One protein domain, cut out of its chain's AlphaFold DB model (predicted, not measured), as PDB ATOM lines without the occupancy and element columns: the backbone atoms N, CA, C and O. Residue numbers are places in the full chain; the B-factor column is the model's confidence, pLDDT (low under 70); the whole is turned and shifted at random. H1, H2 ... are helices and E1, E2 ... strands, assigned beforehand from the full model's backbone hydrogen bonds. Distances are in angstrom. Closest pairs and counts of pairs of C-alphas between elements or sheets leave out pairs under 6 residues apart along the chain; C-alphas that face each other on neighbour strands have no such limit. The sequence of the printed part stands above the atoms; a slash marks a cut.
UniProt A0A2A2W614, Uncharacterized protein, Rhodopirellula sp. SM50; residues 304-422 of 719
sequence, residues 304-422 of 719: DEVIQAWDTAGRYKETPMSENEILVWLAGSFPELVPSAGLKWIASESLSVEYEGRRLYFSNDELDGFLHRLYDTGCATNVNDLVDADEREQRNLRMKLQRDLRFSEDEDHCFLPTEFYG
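What this domain is: This is residues 304 to 422 of the 719 residues of an uncharacterized protein of Rhodopirellula sp. SM50 (UniProt A0A2A2W614). Two lobes stand end to end with helix H4 in the middle: one lobe holds the hairpin E1 and E2 with the helices H1, H2 and H3, and the other holds the smaller hairpin E3 and E4 with H5, H6 and the short H7. H4 packs on the E1 and E2 hairpin, mostly beside E1, and also on E4, while H2 and H3 meet the first hairpin from the side of E2. The printed part has 119 residues, with seven named helices and four named strands in the order H1 H2 H3 E1 E2 H4 H5 H6 E3 E4 H7; each sheet is an antiparallel pair, and the class is mixed, helices and strands. The whole is compact, with a radius of gyration of the C-alphas of 15.1 A, yet elongated, spanning 47 by 30 by 21 A.

Where its parts are: E1 is residues 351 to 355 and E2 residues 358 to 362, each 13.1 A long. H4, residues 366 to 377, is 17.3 A long. H1, residues 304 to 315, begins with C-alpha 304 at (188.977, -82.672, 65.643) and is 16.6 A long. H2 is residues 323 to 333, 15.1 A, and H3 residues 339 to 349, 15.7 A. H5 is residues 383 to 386, and H6, residues 391 to 401, is 15.2 A long. E3 is residues 407 to 409, E4 residues 414 to 417, 10.5 A, and H7 residues 418 to 421, ending with C-alpha 421 at (214.684, -75.756, 42.317).

How they stand to each other: In the hairpin E1 and E2, N 353 and O 360 are 3.0 A apart, within hydrogen-bond range. Residues 321 to 322 pair antiparallel with residues 360 to 361 of E2. The closest C-alphas of E1 and H4, Val 353 and Asp 376, are 6.3 A apart; those of E2 and H2, Glu 323 and Arg 359, 6.8 A. H2 and H3 touch, at 5.3 A between the C-alphas of Leu 327 and Pro 339, with a steep tilt of 67 degrees, opposite ways. H1 touches H3 with residues 306 to 310 alone, closest at the C-alphas of Ile 307 and Ile 346, 6.4 A, about perpendicular at 74 degrees. On to the other lobe, the closest C-alphas of H4 and E4, Leu 374 and Leu 416, are 6.4 A apart. In the hairpin E3 and E4, N 408 and O 416 are 3.0 A apart, within hydrogen-bond range. H5 and H6 touch, at 6.4 A between the C-alphas of Val 383 and Gln 394. The closest C-alphas of H7 and E3, Phe 407 and Thr 418, are 5.1 A apart. Among the pairs that are apart are H2 and H4, H1 and H6, and E2 and E4. In H1, H2, H3, H4 and H6 every O i to N i+4 pair is within hydrogen-bond range; H5 and H7 are too short for such a pair.

The domain as a whole: The two C-alphas farthest apart, those of Glu 336 and Asp 412, are 47.9 A apart. The printed part has no cut and no long link; H1 to H2 is a short link and the others are tight. The mean pLDDT of the printed part is 93.3, and no printed residue is under 70.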
ATOM      1  N   ASP A 304     189.668 -83.188  66.827       88.06
ATOM      2  CA  ASP A 304     188.977 -82.672  65.643       88.06
ATOM      3  C   ASP A 304     189.297 -81.192  65.393       88.06
ATOM      4  O   ASP A 304     189.515 -80.802  64.249       88.06
ATOM      5  N   GLU A 305     189.414 -80.379  66.448       92.56
ATOM      6  CA  GLU A 305     189.852 -78.980  66.336       92.56
ATOM      7  C   GLU A 305     191.283 -78.867  65.797       92.56
ATOM      8  O   GLU A 305     191.551 -78.022  64.940       92.56
ATOM      9  N   VAL A 306     192.200 -79.735  66.247       95.00
ATOM     10  CA  VAL A 306     193.579 -79.767  65.730       95.00
ATOM     11  C   VAL A 306     193.604 -80.164  64.259       95.00
ATOM     12  O   VAL A 306     194.272 -79.496  63.472       95.00
ATOM     13  N   ILE A 307     192.880 -81.219  63.870       95.88
ATOM     14  CA  ILE A 307     192.829 -81.676  62.473       95.88
ATOM     15  C   ILE A 307     192.178 -80.618  61.578       95.88
ATOM     16  O   ILE A 307     192.694 -80.313  60.506       95.88
ATOM     17  N   GLN A 308     191.109 -79.970  62.043       95.12
ATOM     18  CA  GLN A 308     190.484 -78.877  61.308       95.12
ATOM     19  C   GLN A 308     191.448 -77.698  61.117       95.12
ATOM     20  O   GLN A 308     191.523 -77.142  60.019       95.12
ATOM     21  N   ALA A 309     192.199 -77.318  62.154       96.38
ATOM     22  CA  ALA A 309     193.204 -76.265  62.046       96.38
ATOM     23  C   ALA A 309     194.370 -76.662  61.132       96.38
ATOM     24  O   ALA A 309     194.876 -75.813  60.402       96.38
ATOM     25  N   TRP A 310     194.759 -77.937  61.125       97.44
ATOM     26  CA  TRP A 310     195.772 -78.479  60.221       97.44
ATOM     27  C   TRP A 310     195.331 -78.395  58.752       97.44
ATOM     28  O   TRP A 310     196.068 -77.888  57.905       97.44
ATOM     29  N   ASP A 311     194.082 -78.756  58.449       96.06
ATOM     30  CA  ASP A 311     193.495 -78.578  57.112       96.06
ATOM     31  C   ASP A 311     193.350 -77.100  56.725       96.06
ATOM     32  O   ASP A 311     193.392 -76.717  55.550       96.06
ATOM     33  N   THR A 312     193.164 -76.228  57.711       95.56
ATOM     34  CA  THR A 312     193.186 -74.782  57.505       95.56
ATOM     35  C   THR A 312     194.604 -74.267  57.224       95.56
ATOM     36  O   THR A 312     194.758 -73.441  56.326       95.56
ATOM     37  N   ALA A 313     195.637 -74.786  57.892       95.25
ATOM     38  CA  ALA A 313     197.039 -74.473  57.601       95.25
ATOM     39  C   ALA A 313     197.413 -74.853  56.154       95.25
ATOM     40  O   ALA A 313     198.074 -74.083  55.454       95.25
ATOM     41  N   GLY A 314     196.888 -75.979  55.656       94.44
ATOM     42  CA  GLY A 314     196.991 -76.369  54.248       94.44
ATOM     43  C   GLY A 314     196.400 -75.356  53.276       94.44
ATOM     44  O   GLY A 314     197.058 -74.925  52.327       94.44
ATOM     45  N   ARG A 315     195.190 -74.871  53.571       92.12
ATOM     46  CA  ARG A 315     194.533 -73.806  52.793       92.12
ATOM     47  C   ARG A 315     195.290 -72.476  52.831       92.12
ATOM     48  O   ARG A 315     195.249 -71.722  51.856       92.12
ATOM     49  N   TYR A 316     196.001 -72.199  53.923       92.44
ATOM     50  CA  TYR A 316     196.915 -71.061  54.046       92.44
ATOM     51  C   TYR A 316     198.306 -71.316  53.459       92.44
ATOM     52  O   TYR A 316     199.145 -70.416  53.480       92.44
ATOM     53  N   LYS A 317     198.522 -72.481  52.831       93.62
ATOM     54  CA  LYS A 317     199.770 -72.867  52.162       93.62
ATOM     55  C   LYS A 317     200.953 -72.949  53.125       93.62
ATOM     56  O   LYS A 317     202.084 -72.685  52.722       93.62
ATOM     57  N   GLU A 318     200.702 -73.297  54.385       92.94
ATOM     58  CA  GLU A 318     201.734 -73.472  55.414       92.94
ATOM     59  C   GLU A 318     202.300 -74.899  55.423       92.94
ATOM     60  O   GLU A 318     203.431 -75.123  55.835       92.94
ATOM     61  N   THR A 319     201.567 -75.875  54.896       95.31
ATOM     62  CA  THR A 319     202.032 -77.252  54.675       95.31
ATOM     63  C   THR A 319     202.786 -77.370  53.337       95.31
ATOM     64  O   THR A 319     202.681 -76.468  52.493       95.31
ATOM     65  N   PRO A 320     203.600 -78.415  53.119       97.00
ATOM     66  CA  PRO A 320     203.913 -79.484  54.054       97.00
ATOM     67  C   PRO A 320     204.841 -79.000  55.168       97.00
ATOM     68  O   PRO A 320     205.616 -78.071  54.971       97.00
ATOM     69  N   MET A 321     204.757 -79.621  56.338       96.69
ATOM     70  CA  MET A 321     205.650 -79.322  57.461       96.69
ATOM     71  C   MET A 321     206.384 -80.585  57.898       96.69
ATOM     72  O   MET A 321     205.834 -81.686  57.862       96.69
ATOM     73  N   SER A 322     207.628 -80.425  58.329       95.88
ATOM     74  CA  SER A 322     208.365 -81.450  59.065       95.88
ATOM     75  C   SER A 322     207.809 -81.638  60.480       95.88
ATOM     76  O   SER A 322     207.097 -80.779  60.999       95.88
ATOM     77  N   GLU A 323     208.177 -82.736  61.149       97.00
ATOM     78  CA  GLU A 323     207.783 -82.977  62.551       97.00
ATOM     79  C   GLU A 323     208.127 -81.793  63.467       97.00
ATOM     80  O   GLU A 323     207.299 -81.363  64.266       97.00
ATOM     81  N   ASN A 324     209.327 -81.221  63.323       95.62
ATOM     82  CA  ASN A 324     209.762 -80.085  64.138       95.62
ATOM     83  C   ASN A 324     208.921 -78.830  63.880       95.62
ATOM     84  O   ASN A 324     208.568 -78.126  64.824       95.62
ATOM     85  N   GLU A 325     208.579 -78.557  62.622       95.25
ATOM     86  CA  GLU A 325     207.722 -77.424  62.256       95.25
ATOM     87  C   GLU A 325     206.301 -77.609  62.794       95.25
ATOM     88  O   GLU A 325     205.745 -76.662  63.346       95.25
ATOM     89  N   ILE A 326     205.754 -78.831  62.754       96.69
ATOM     90  CA  ILE A 326     204.457 -79.150  63.371       96.69
ATOM     91  C   ILE A 326     204.500 -78.915  64.877       96.69
ATOM     92  O   ILE A 326     203.569 -78.337  65.427       96.69
ATOM     93  N   LEU A 327     205.563 -79.336  65.566       96.12
ATOM     94  CA  LEU A 327     205.687 -79.121  67.010       96.12
ATOM     95  C   LEU A 327     205.708 -77.625  67.359       96.12
ATOM     96  O   LEU A 327     205.050 -77.217  68.316       96.12
ATOM     97  N   VAL A 328     206.423 -76.808  66.577       95.50
ATOM     98  CA  VAL A 328     206.447 -75.344  66.738       95.50
ATOM     99  C   VAL A 328     205.074 -74.738  66.438       95.50
ATOM    100  O   VAL A 328     204.587 -73.918  67.216       95.50
ATOM    101  N   TRP A 329     204.423 -75.170  65.354       95.94
ATOM    102  CA  TRP A 329     203.087 -74.720  64.967       95.94
ATOM    103  C   TRP A 329     202.033 -75.074  66.025       95.94
ATOM    104  O   TRP A 329     201.259 -74.208  66.423       95.94
ATOM    105  N   LEU A 330     202.046 -76.299  66.561       96.19
ATOM    106  CA  LEU A 330     201.151 -76.739  67.637       96.19
ATOM    107  C   LEU A 330     201.376 -75.945  68.923       96.19
ATOM    108  O   LEU A 330     200.407 -75.533  69.550       96.19
ATOM    109  N   ALA A 331     202.631 -75.691  69.303       94.88
ATOM    110  CA  ALA A 331     202.937 -74.894  70.490       94.88
ATOM    111  C   ALA A 331     202.439 -73.440  70.367       94.88
ATOM    112  O   ALA A 331     202.043 -72.844  71.368       94.88
ATOM    113  N   GLY A 332     202.448 -72.875  69.153       94.69
ATOM    114  CA  GLY A 332     201.928 -71.534  68.875       94.69
ATOM    115  C   GLY A 332     200.399 -71.475  68.776       94.69
ATOM    116  O   GLY A 332     199.782 -70.589  69.364       94.69
ATOM    117  N   SER A 333     199.791 -72.416  68.053       94.69
ATOM    118  CA  SER A 333     198.349 -72.439  67.762       94.69
ATOM    119  C   SER A 333     197.514 -73.017  68.906       94.69
ATOM    120  O   SER A 333     196.373 -72.606  69.106       94.69
ATOM    121  N   PHE A 334     198.084 -73.944  69.680       94.00
ATOM    122  CA  PHE A 334     197.413 -74.664  70.761       94.00
ATOM    123  C   PHE A 334     198.295 -74.743  72.017       94.00
ATOM    124  O   PHE A 334     198.751 -75.828  72.382       94.00
ATOM    125  N   PRO A 335     198.510 -73.623  72.735       91.44
ATOM    126  CA  PRO A 335     199.415 -73.585  73.890       91.44
ATOM    127  C   PRO A 335     199.057 -74.560  75.024       91.44
ATOM    128  O   PRO A 335     199.899 -74.881  75.857       91.44
ATOM    129  N   GLU A 336     197.802 -75.016  75.078       84.81
ATOM    130  CA  GLU A 336     197.286 -75.942  76.097       84.81
ATOM    131  C   GLU A 336     197.421 -77.424  75.715       84.81
ATOM    132  O   GLU A 336     197.163 -78.313  76.534       84.81
ATOM    133  N   LEU A 337     197.796 -77.706  74.467       87.56
ATOM    134  CA  LEU A 337     197.989 -79.053  73.953       87.56
ATOM    135  C   LEU A 337     199.465 -79.431  74.055       87.56
ATOM    136  O   LEU A 337     200.337 -78.708  73.581       87.56
ATOM    137  N   VAL A 338     199.759 -80.612  74.606       87.50
ATOM    138  CA  VAL A 338     201.117 -81.170  74.551       87.50
ATOM    139  C   VAL A 338     201.472 -81.425  73.076       87.50
ATOM    140  O   VAL A 338     200.834 -82.285  72.458       87.50
ATOM    141  N   PRO A 339     202.485 -80.752  72.486       93.44
ATOM    142  CA  PRO A 339     202.714 -80.799  71.038       93.44
ATOM    143  C   PRO A 339     202.941 -82.211  70.482       93.44
ATOM    144  O   PRO A 339     202.535 -82.519  69.365       93.44
ATOM    145  N   SER A 340     203.521 -83.118  71.271       90.75
ATOM    146  CA  SER A 340     203.723 -84.513  70.860       90.75
ATOM    147  C   SER A 340     202.418 -85.309  70.722       90.75
ATOM    148  O   SER A 340     202.362 -86.235  69.914       90.75
ATOM    149  N   ALA A 341     201.363 -84.963  71.468       87.88
ATOM    150  CA  ALA A 341     200.040 -85.562  71.308       87.88
ATOM    151  C   ALA A 341     199.372 -85.067  70.017       87.88
ATOM    152  O   ALA A 341     198.918 -85.883  69.218       87.88
ATOM    153  N   GLY A 342     199.411 -83.753  69.765       93.00
ATOM    154  CA  GLY A 342     198.905 -83.168  68.521       93.00
ATOM    155  C   GLY A 342     199.627 -83.699  67.279       93.00
ATOM    156  O   GLY A 342     198.974 -84.041  66.296       93.00
ATOM    157  N   LEU A 343     200.954 -83.876  67.343       96.44
ATOM    158  CA  LEU A 343     201.731 -84.480  66.255       96.44
ATOM    159  C   LEU A 343     201.266 -85.911  65.962       96.44
ATOM    160  O   LEU A 343     201.121 -86.268  64.798       96.44
ATOM    161  N   LYS A 344     200.989 -86.728  66.990       94.81
ATOM    162  CA  LYS A 344     200.449 -88.086  66.794       94.81
ATOM    163  C   LYS A 344     199.085 -88.061  66.105       94.81
ATOM    164  O   LYS A 344     198.840 -88.906  65.249       94.81
ATOM    165  N   TRP A 345     198.218 -87.114  66.465       95.00
ATOM    166  CA  TRP A 345     196.914 -86.953  65.820       95.00
ATOM    167  C   TRP A 345     197.067 -86.594  64.342       95.00
ATOM    168  O   TRP A 345     196.533 -87.308  63.494       95.00
ATOM    169  N   ILE A 346     197.866 -85.569  64.030       97.19
ATOM    170  CA  ILE A 346     198.158 -85.150  62.650       97.19
ATOM    171  C   ILE A 346     198.767 -86.309  61.861       97.19
ATOM    172  O   ILE A 346     198.266 -86.652  60.794       97.19
ATOM    173  N   ALA A 347     199.784 -86.975  62.409       96.62
ATOM    174  CA  ALA A 347     200.468 -88.084  61.752       96.62
ATOM    175  C   ALA A 347     199.557 -89.289  61.462       96.62
ATOM    176  O   ALA A 347     199.847 -90.045  60.540       96.62
ATOM    177  N   SER A 348     198.481 -89.480  62.232       94.88
ATOM    178  CA  SER A 348     197.522 -90.568  62.005       94.88
ATOM    179  C   SER A 348     196.498 -90.286  60.900       94.88
ATOM    180  O   SER A 348     195.937 -91.234  60.361       94.88
ATOM    181  N   GLU A 349     196.270 -89.014  60.561       95.44
ATOM    182  CA  GLU A 349     195.243 -88.573  59.597       95.44
ATOM    183  C   GLU A 349     195.833 -87.946  58.324       95.44
ATOM    184  O   GLU A 349     195.108 -87.682  57.371       95.44
ATOM    185  N   SER A 350     197.138 -87.669  58.305       96.88
ATOM    186  CA  SER A 350     197.806 -86.917  57.238       96.88
ATOM    187  C   SER A 350     198.628 -87.811  56.321       96.88
ATOM    188  O   SER A 350     199.248 -88.783  56.759       96.88
ATOM    189  N   LEU A 351     198.726 -87.424  55.048       97.38
ATOM    190  CA  LEU A 351     199.711 -88.003  54.135       97.38
ATOM    191  C   LEU A 351     201.122 -87.585  54.572       97.38
ATOM    192  O   LEU A 351     201.320 -86.494  55.111       97.38
ATOM    193  N   SER A 352     202.118 -88.438  54.329       97.75
ATOM    194  CA  SER A 352     203.522 -88.104  54.588       97.75
ATOM    195  C   SER A 352     204.474 -88.702  53.555       97.75
ATOM    196  O   SER A 352     204.131 -89.669  52.871       97.75
ATOM    197  N   VAL A 353     205.657 -88.100  53.421       97.69
ATOM    198  CA  VAL A 353     206.746 -88.552  52.537       97.69
ATOM    199  C   VAL A 353     208.100 -88.271  53.193       97.69
ATOM    200  O   VAL A 353     208.241 -87.304  53.945       97.69
ATOM    201  N   GLU A 354     209.103 -89.112  52.939       97.25
ATOM    202  CA  GLU A 354     210.485 -88.836  53.346       97.25
ATOM    203  C   GLU A 354     211.217 -88.092  52.228       97.25
ATOM    204  O   GLU A 354     211.326 -88.585  51.109       97.25
ATOM    205  N   TYR A 355     211.733 -86.903  52.533       94.56
ATOM    206  CA  TYR A 355     212.457 -86.052  51.595       94.56
ATOM    207  C   TYR A 355     213.694 -85.477  52.285       94.56
ATOM    208  O   TYR A 355     213.590 -84.914  53.371       94.56
ATOM    209  N   GLU A 356     214.879 -85.663  51.699       92.00
ATOM    210  CA  GLU A 356     216.165 -85.193  52.256       92.00
ATOM    211  C   GLU A 356     216.406 -85.572  53.737       92.00
ATOM    212  O   GLU A 356     217.002 -84.825  54.510       92.00
ATOM    213  N   GLY A 357     215.934 -86.750  54.158       94.31
ATOM    214  CA  GLY A 357     216.103 -87.243  55.531       94.31
ATOM    215  C   GLY A 357     215.163 -86.618  56.568       94.31
ATOM    216  O   GLY A 357     215.294 -86.917  57.754       94.31
ATOM    217  N   ARG A 358     214.201 -85.786  56.146       95.19
ATOM    218  CA  ARG A 358     213.081 -85.315  56.975       95.19
ATOM    219  C   ARG A 358     211.770 -85.936  56.496       95.19
ATOM    220  O   ARG A 358     211.557 -86.117  55.300       95.19
ATOM    221  N   ARG A 359     210.872 -86.245  57.432       97.06
ATOM    222  CA  ARG A 359     209.499 -86.653  57.118       97.06
ATOM    223  C   ARG A 359     208.617 -85.416  57.037       97.06
ATOM    224  O   ARG A 359     208.526 -84.670  58.009       97.06
ATOM    225  N   LEU A 360     208.005 -85.203  55.880       97.25
ATOM    226  CA  LEU A 360     207.081 -84.109  55.612       97.25
ATOM    227  C   LEU A 360     205.644 -84.616  55.700       97.25
ATOM    228  O   LEU A 360     205.347 -85.690  55.179       97.25
ATOM    229  N   TYR A 361     204.768 -83.838  56.327       98.12
ATOM    230  CA  TYR A 361     203.342 -84.124  56.468       98.12
ATOM    231  C   TYR A 361     202.514 -83.113  55.689       98.12
ATOM    232  O   TYR A 361     202.823 -81.919  55.677       98.12
ATOM    233  N   PHE A 362     201.438 -83.600  55.087       97.94
ATOM    234  CA  PHE A 362     200.542 -82.851  54.219       97.94
ATOM    235  C   PHE A 362     199.139 -82.856  54.824       97.94
ATOM    236  O   PHE A 362     198.700 -83.861  55.378       97.94
ATOM    237  N   SER A 363     198.439 -81.734  54.730       97.19
ATOM    238  CA  SER A 363     197.025 -81.646  55.100       97.19
ATOM    239  C   SER A 363     196.130 -82.394  54.114       97.19
ATOM    240  O   SER A 363     196.583 -82.843  53.060       97.19
ATOM    241  N   ASN A 364     194.834 -82.471  54.421       94.94
ATOM    242  CA  ASN A 364     193.843 -83.032  53.506       94.94
ATOM    243  C   ASN A 364     193.375 -82.035  52.425       94.94
ATOM    244  O   ASN A 364     192.386 -82.292  51.735       94.94
ATOM    245  N   ASP A 365     194.052 -80.890  52.268       95.19
ATOM    246  CA  ASP A 365     193.774 -79.960  51.173       95.19
ATOM    247  C   ASP A 365     194.077 -80.597  49.801       95.19
ATOM    248  O   ASP A 365     195.023 -81.365  49.622       95.19
ATOM    249  N   GLU A 366     193.274 -80.252  48.794       92.81
ATOM    250  CA  GLU A 366     193.398 -80.786  47.431       92.81
ATOM    251  C   GLU A 366     194.792 -80.532  46.828       92.81
ATOM    252  O   GLU A 366     195.355 -81.403  46.157       92.81
ATOM    253  N   LEU A 367     195.372 -79.350  47.076       95.06
ATOM    254  CA  LEU A 367     196.698 -79.004  46.565       95.06
ATOM    255  C   LEU A 367     197.796 -79.775  47.296       95.06
ATOM    256  O   LEU A 367     198.791 -80.143  46.678       95.06
ATOM    257  N   ASP A 368     197.602 -80.071  48.576       96.25
ATOM    258  CA  ASP A 368     198.532 -80.870  49.370       96.25
ATOM    259  C   ASP A 368     198.599 -82.316  48.899       96.25
ATOM    260  O   ASP A 368     199.693 -82.867  48.788       96.25
ATOM    261  N   GLY A 369     197.459 -82.904  48.532       94.38
ATOM    262  CA  GLY A 369     197.434 -84.218  47.893       94.38
ATOM    263  C   GLY A 369     198.210 -84.238  46.571       94.38
ATOM    264  O   GLY A 369     198.876 -85.221  46.246       94.38
ATOM    265  N   PHE A 370     198.181 -83.141  45.807       93.38
ATOM    266  CA  PHE A 370     199.002 -83.028  44.602       93.38
ATOM    267  C   PHE A 370     200.490 -82.854  44.921       93.38
ATOM    268  O   PHE A 370     201.328 -83.533  44.330       93.38
ATOM    269  N   LEU A 371     200.815 -81.990  45.878       95.94
ATOM    270  CA  LEU A 371     202.187 -81.749  46.299       95.94
ATOM    271  C   LEU A 371     202.832 -83.024  46.858       95.94
ATOM    272  O   LEU A 371     203.964 -83.327  46.497       95.94
ATOM    273  N   HIS A 372     202.094 -83.808  47.650       96.62
ATOM    274  CA  HIS A 372     202.518 -85.122  48.145       96.62
ATOM    275  C   HIS A 372     202.973 -86.040  47.004       96.62
ATOM    276  O   HIS A 372     204.091 -86.544  47.049       96.62
ATOM    277  N   ARG A 373     202.178 -86.167  45.929       95.06
ATOM    278  CA  ARG A 373     202.543 -86.972  44.744       95.06
ATOM    279  C   ARG A 373     203.801 -86.475  44.034       95.06
ATOM    280  O   ARG A 373     204.583 -87.281  43.529       95.06
ATOM    281  N   LEU A 374     204.005 -85.161  43.975       95.62
ATOM    282  CA  LEU A 374     205.213 -84.600  43.375       95.62
ATOM    283  C   LEU A 374     206.461 -84.908  44.212       95.62
ATOM    284  O   LEU A 374     207.494 -85.248  43.643       95.62
ATOM    285  N   TYR A 375     206.370 -84.836  45.544       96.19
ATOM    286  CA  TYR A 375     207.470 -85.248  46.422       96.19
ATOM    287  C   TYR A 375     207.734 -86.755  46.347       96.19
ATOM    288  O   TYR A 375     208.892 -87.161  46.342       96.19
ATOM    289  N   ASP A 376     206.679 -87.568  46.277       95.88
ATOM    290  CA  ASP A 376     206.777 -89.030  46.231       95.88
ATOM    291  C   ASP A 376     207.420 -89.527  44.928       95.88
ATOM    292  O   ASP A 376     208.293 -90.393  44.944       95.88
ATOM    293  N   THR A 377     207.046 -88.940  43.787       95.06
ATOM    294  CA  THR A 377     207.623 -89.320  42.486       95.06
ATOM    295  C   THR A 377     208.956 -88.637  42.197       95.06
ATOM    296  O   THR A 377     209.783 -89.192  41.475       95.06
ATOM    297  N   GLY A 378     209.160 -87.423  42.714       94.69
ATOM    298  CA  GLY A 378     210.302 -86.572  42.394       94.69
ATOM    299  C   GLY A 378     210.353 -86.102  40.934       94.69
ATOM    300  O   GLY A 378     211.394 -85.621  40.488       94.69
ATOM    301  N   CYS A 379     209.257 -86.247  40.182       94.06
ATOM    302  CA  CYS A 379     209.199 -85.979  38.748       94.06
ATOM    303  C   CYS A 379     208.284 -84.794  38.425       94.06
ATOM    304  O   CYS A 379     207.206 -84.638  39.002       94.06
ATOM    305  N   ALA A 380     208.690 -83.987  37.441       93.56
ATOM    306  CA  ALA A 380     207.842 -82.930  36.909       93.56
ATOM    307  C   ALA A 380     206.606 -83.551  36.264       93.56
ATOM    308  O   ALA A 380     206.728 -84.485  35.470       93.56
ATOM    309  N   THR A 381     205.422 -83.062  36.625       94.56
ATOM    310  CA  THR A 381     204.172 -83.658  36.139       94.56
ATOM    311  C   THR A 381     203.274 -82.621  35.486       94.56
ATOM    312  O   THR A 381     203.060 -81.533  36.028       94.56
ATOM    313  N   ASN A 382     202.726 -82.957  34.319       93.19
ATOM    314  CA  ASN A 382     201.754 -82.117  33.644       93.19
ATOM    315  C   ASN A 382     200.384 -82.254  34.317       93.19
ATOM    316  O   ASN A 382     199.963 -83.359  34.655       93.19
ATOM    317  N   VAL A 383     199.651 -81.144  34.467       90.69
ATOM    318  CA  VAL A 383     198.284 -81.140  35.031       90.69
ATOM    319  C   VAL A 383     197.363 -82.126  34.306       90.69
ATOM    320  O   VAL A 383     196.505 -82.737  34.940       90.69
ATOM    321  N   ASN A 384     197.571 -82.310  33.001       89.88
ATOM    322  CA  ASN A 384     196.770 -83.205  32.171       89.88
ATOM    323  C   ASN A 384     196.981 -84.690  32.502       89.88
ATOM    324  O   ASN A 384     196.079 -85.485  32.267       89.88
ATOM    325  N   ASP A 385     198.136 -85.060  33.061       88.94
ATOM    326  CA  ASP A 385     198.481 -86.458  33.361       88.94
ATOM    327  C   ASP A 385     197.977 -86.905  34.743       88.94
ATOM    328  O   ASP A 385     198.059 -88.078  35.102       88.94
ATOM    329  N   LEU A 386     197.487 -85.964  35.552       75.12
ATOM    330  CA  LEU A 386     197.199 -86.180  36.974       75.12
ATOM    331  C   LEU A 386     195.730 -86.386  37.286       75.12
ATOM    332  O   LEU A 386     195.397 -86.942  38.336       75.12
ATOM    333  N   VAL A 387     194.857 -85.855  36.438       77.81
ATOM    334  CA  VAL A 387     193.427 -85.846  36.691       77.81
ATOM    335  C   VAL A 387     192.710 -86.240  35.412       77.81
ATOM    336  O   VAL A 387     192.779 -85.519  34.416       77.81
ATOM    337  N   ASP A 388     191.955 -87.338  35.486       83.94
ATOM    338  CA  ASP A 388     190.911 -87.703  34.520       83.94
ATOM    339  C   ASP A 388     189.716 -86.731  34.649       83.94
ATOM    340  O   ASP A 388     188.581 -87.116  34.925       83.94
ATOM    341  N   ALA A 389     189.998 -85.437  34.527       83.38
ATOM    342  CA  ALA A 389     189.065 -84.332  34.668       83.38
ATOM    343  C   ALA A 389     188.814 -83.657  33.321       83.38
ATOM    344  O   ALA A 389     189.588 -83.795  32.371       83.38
ATOM    345  N   ASP A 390     187.729 -82.890  33.244       92.12
ATOM    346  CA  ASP A 390     187.455 -82.085  32.061       92.12
ATOM    347  C   ASP A 390     188.453 -80.911  31.916       92.12
ATOM    348  O   ASP A 390     189.139 -80.502  32.859       92.12
ATOM    349  N   GLU A 391     188.530 -80.325  30.715       92.19
ATOM    350  CA  GLU A 391     189.439 -79.201  30.431       92.19
ATOM    351  C   GLU A 391     189.219 -77.996  31.368       92.19
ATOM    352  O   GLU A 391     190.126 -77.187  31.597       92.19
ATOM    353  N   ARG A 392     188.006 -77.834  31.913       92.12
ATOM    354  CA  ARG A 392     187.658 -76.711  32.789       92.12
ATOM    355  C   ARG A 392     188.245 -76.912  34.181       92.12
ATOM    356  O   ARG A 392     188.792 -75.962  34.744       92.12
ATOM    357  N   GLU A 393     188.138 -78.110  34.730       89.81
ATOM    358  CA  GLU A 393     188.739 -78.514  35.998       89.81
ATOM    359  C   GLU A 393     190.265 -78.476  35.919       89.81
ATOM    360  O   GLU A 393     190.892 -77.850  36.777       89.81
ATOM    361  N   GLN A 394     190.859 -78.992  34.836       91.25
ATOM    362  CA  GLN A 394     192.301 -78.889  34.583       91.25
ATOM    363  C   GLN A 394     192.767 -77.428  34.547       91.25
ATOM    364  O   GLN A 394     193.743 -77.052  35.202       91.25
ATOM    365  N   ARG A 395     192.032 -76.552  33.850       92.12
ATOM    366  CA  ARG A 395     192.335 -75.114  33.812       92.12
ATOM    367  C   ARG A 395     192.205 -74.456  35.187       92.12
ATOM    368  O   ARG A 395     193.020 -73.598  35.525       92.12
ATOM    369  N   ASN A 396     191.202 -74.834  35.976       92.88
ATOM    370  CA  ASN A 396     191.016 -74.323  37.334       92.88
ATOM    371  C   ASN A 396     192.147 -74.766  38.265       92.88
ATOM    372  O   ASN A 396     192.693 -73.926  38.981       92.88
ATOM    373  N   LEU A 397     192.524 -76.046  38.228       92.88
ATOM    374  CA  LEU A 397     193.636 -76.584  39.007       92.88
ATOM    375  C   LEU A 397     194.941 -75.894  38.617       92.88
ATOM    376  O   LEU A 397     195.621 -75.354  39.481       92.88
ATOM    377  N   ARG A 398     195.231 -75.775  37.317       93.69
ATOM    378  CA  ARG A 398     196.407 -75.045  36.830       93.69
ATOM    379  C   ARG A 398     196.447 -73.604  37.340       93.69
ATOM    380  O   ARG A 398     197.488 -73.161  37.806       93.69
ATOM    381  N   MET A 399     195.320 -72.886  37.334       91.31
ATOM    382  CA  MET A 399     195.251 -71.533  37.909       91.31
ATOM    383  C   MET A 399     195.487 -71.508  39.427       91.31
ATOM    384  O   MET A 399     196.030 -70.523  39.925       91.31
ATOM    385  N   LYS A 400     195.066 -72.540  40.172       93.44
ATOM    386  CA  LYS A 400     195.367 -72.665  41.609       93.44
ATOM    387  C   LYS A 400     196.866 -72.899  41.826       93.44
ATOM    388  O   LYS A 400     197.470 -72.162  42.601       93.44
ATOM    389  N   LEU A 401     197.465 -73.840  41.090       93.12
ATOM    390  CA  LEU A 401     198.897 -74.163  41.152       93.12
ATOM    391  C   LEU A 401     199.765 -72.957  40.786       93.12
ATOM    392  O   LEU A 401     200.687 -72.610  41.515       93.12
ATOM    393  N   GLN A 402     199.395 -72.226  39.733       89.50
ATOM    394  CA  GLN A 402     200.065 -70.989  39.321       89.50
ATOM    395  C   GLN A 402     199.957 -69.838  40.337       89.50
ATOM    396  O   GLN A 402     200.577 -68.792  40.168       89.50
ATOM    397  N   ARG A 403     199.128 -69.962  41.376       87.75
ATOM    398  CA  ARG A 403     198.986 -68.956  42.443       87.75
ATOM    399  C   ARG A 403     199.601 -69.410  43.757       87.75
ATOM    400  O   ARG A 403     199.554 -68.671  44.745       87.75
ATOM    401  N   ASP A 404     200.110 -70.628  43.818       92.88
ATOM    402  CA  ASP A 404     200.641 -71.225  45.026       92.88
ATOM    403  C   ASP A 404     202.158 -71.342  44.907       92.88
ATOM    404  O   ASP A 404     202.680 -72.039  44.045       92.88
ATOM    405  N   LEU A 405     202.871 -70.613  45.767       92.00
ATOM    406  CA  LEU A 405     204.333 -70.521  45.768       92.00
ATOM    407  C   LEU A 405     205.021 -71.874  45.979       92.00
ATOM    408  O   LEU A 405     206.202 -72.001  45.676       92.00
ATOM    409  N   ARG A 406     204.298 -72.879  46.480       94.75
ATOM    410  CA  ARG A 406     204.818 -74.238  46.672       94.75
ATOM    411  C   ARG A 406     205.045 -74.980  45.358       94.75
ATOM    412  O   ARG A 406     205.767 -75.972  45.360       94.75
ATOM    413  N   PHE A 407     204.470 -74.490  44.259       95.12
ATOM    414  CA  PHE A 407     204.608 -75.068  42.930       95.12
ATOM    415  C   PHE A 407     205.286 -74.099  41.974       95.12
ATOM    416  O   PHE A 407     204.902 -72.930  41.872       95.12
ATOM    417  N   SER A 408     206.216 -74.629  41.194       92.50
ATOM    418  CA  SER A 408     206.872 -73.923  40.102       92.50
ATOM    419  C   SER A 408     206.574 -74.645  38.790       92.50
ATOM    420  O   SER A 408     206.667 -75.871  38.720       92.50
ATOM    421  N   GLU A 409     206.167 -73.879  37.779       91.62
ATOM    422  CA  GLU A 409     205.875 -74.374  36.431       91.62
ATOM    423  C   GLU A 409     207.120 -74.211  35.554       91.62
ATOM    424  O   GLU A 409     207.701 -73.123  35.503       91.62
ATOM    425  N   ASP A 410     207.532 -75.281  34.881       87.69
ATOM    426  CA  ASP A 410     208.652 -75.250  33.942       87.69
ATOM    427  C   ASP A 410     208.231 -74.800  32.527       87.69
ATOM    428  O   ASP A 410     207.111 -74.337  32.282       87.69
ATOM    429  N   GLU A 411     209.166 -74.875  31.579       84.00
ATOM    430  CA  GLU A 411     208.931 -74.461  30.193       84.00
ATOM    431  C   GLU A 411     207.961 -75.383  29.438       84.00
ATOM    432  O   GLU A 411     207.281 -74.909  28.524       84.00
ATOM    433  N   ASP A 412     207.851 -76.644  29.860       87.62
ATOM    434  CA  ASP A 412     207.000 -77.680  29.267       87.62
ATOM    435  C   ASP A 412     205.615 -77.754  29.939       87.62
ATOM    436  O   ASP A 412     204.814 -78.652  29.662       87.62
ATOM    437  N   HIS A 413     205.292 -76.772  30.789       88.38
ATOM    438  CA  HIS A 413     204.045 -76.689  31.553       88.38
ATOM    439  C   HIS A 413     203.852 -77.824  32.565       88.38
ATOM    440  O   HIS A 413     202.717 -78.136  32.950       88.38
ATOM    441  N   CYS A 414     204.950 -78.424  33.012       92.62
ATOM    442  CA  CYS A 414     204.967 -79.380  34.101       92.62
ATOM    443  C   CYS A 414     205.221 -78.655  35.427       92.62
ATOM    444  O   CYS A 414     205.884 -77.619  35.490       92.62
ATOM    445  N   PHE A 415     204.654 -79.192  36.505       94.12
ATOM    446  CA  PHE A 415     204.807 -78.645  37.848       94.12
ATOM    447  C   PHE A 415     205.760 -79.502  38.674       94.12
ATOM    448  O   PHE A 415     205.688 -80.732  38.648       94.12
ATOM    449  N   LEU A 416     206.609 -78.826  39.446       95.50
ATOM    450  CA  LEU A 416     207.452 -79.405  40.489       95.50
ATOM    451  C   LEU A 416     207.283 -78.624  41.798       95.50
ATOM    452  O   LEU A 416     206.912 -77.441  41.761       95.50
ATOM    453  N   PRO A 417     207.578 -79.241  42.959       96.31
ATOM    454  CA  PRO A 417     207.685 -78.508  44.205       96.31
ATOM    455  C   PRO A 417     208.788 -77.465  44.062       96.31
ATOM    456  O   PRO A 417     209.884 -77.767  43.594       96.31
ATOM    457  N   THR A 418     208.519 -76.235  44.484       94.62
ATOM    458  CA  THR A 418     209.477 -75.128  44.353       94.62
ATOM    459  C   THR A 418     210.806 -75.432  45.057       94.62
ATOM    460  O   THR A 418     211.860 -74.994  44.601       94.62
ATOM    461  N   GLU A 419     210.784 -76.259  46.108       94.25
ATOM    462  CA  GLU A 419     211.992 -76.711  46.810       94.25
ATOM    463  C   GLU A 419     212.976 -77.481  45.913       94.25
ATOM    464  O   GLU A 419     214.188 -77.347  46.076       94.25
ATOM    465  N   PHE A 420     212.489 -78.184  44.884       93.44
ATOM    466  CA  PHE A 420     213.334 -78.942  43.951       93.44
ATOM    467  C   PHE A 420     214.211 -78.035  43.084       93.44
ATOM    468  O   PHE A 420     215.202 -78.486  42.513       93.44
ATOM    469  N   TYR A 421     213.878 -76.747  43.011       91.75
ATOM    470  CA  TYR A 421     214.684 -75.756  42.317       91.75
ATOM    471  C   TYR A 421     215.719 -75.082  43.227       91.75
ATOM    472  O   TYR A 421     216.417 -74.187  42.769       91.75
ATOM    473  N   GLY A 422     215.879 -75.514  44.483       91.25
ATOM    474  CA  GLY A 422     216.843 -74.940  45.430       91.25
ATOM    475  C   GLY A 422     216.268 -73.814  46.293       91.25
ATOM    476  O   GLY A 422     217.018 -73.066  46.935       91.25
TER     477      GLY A 422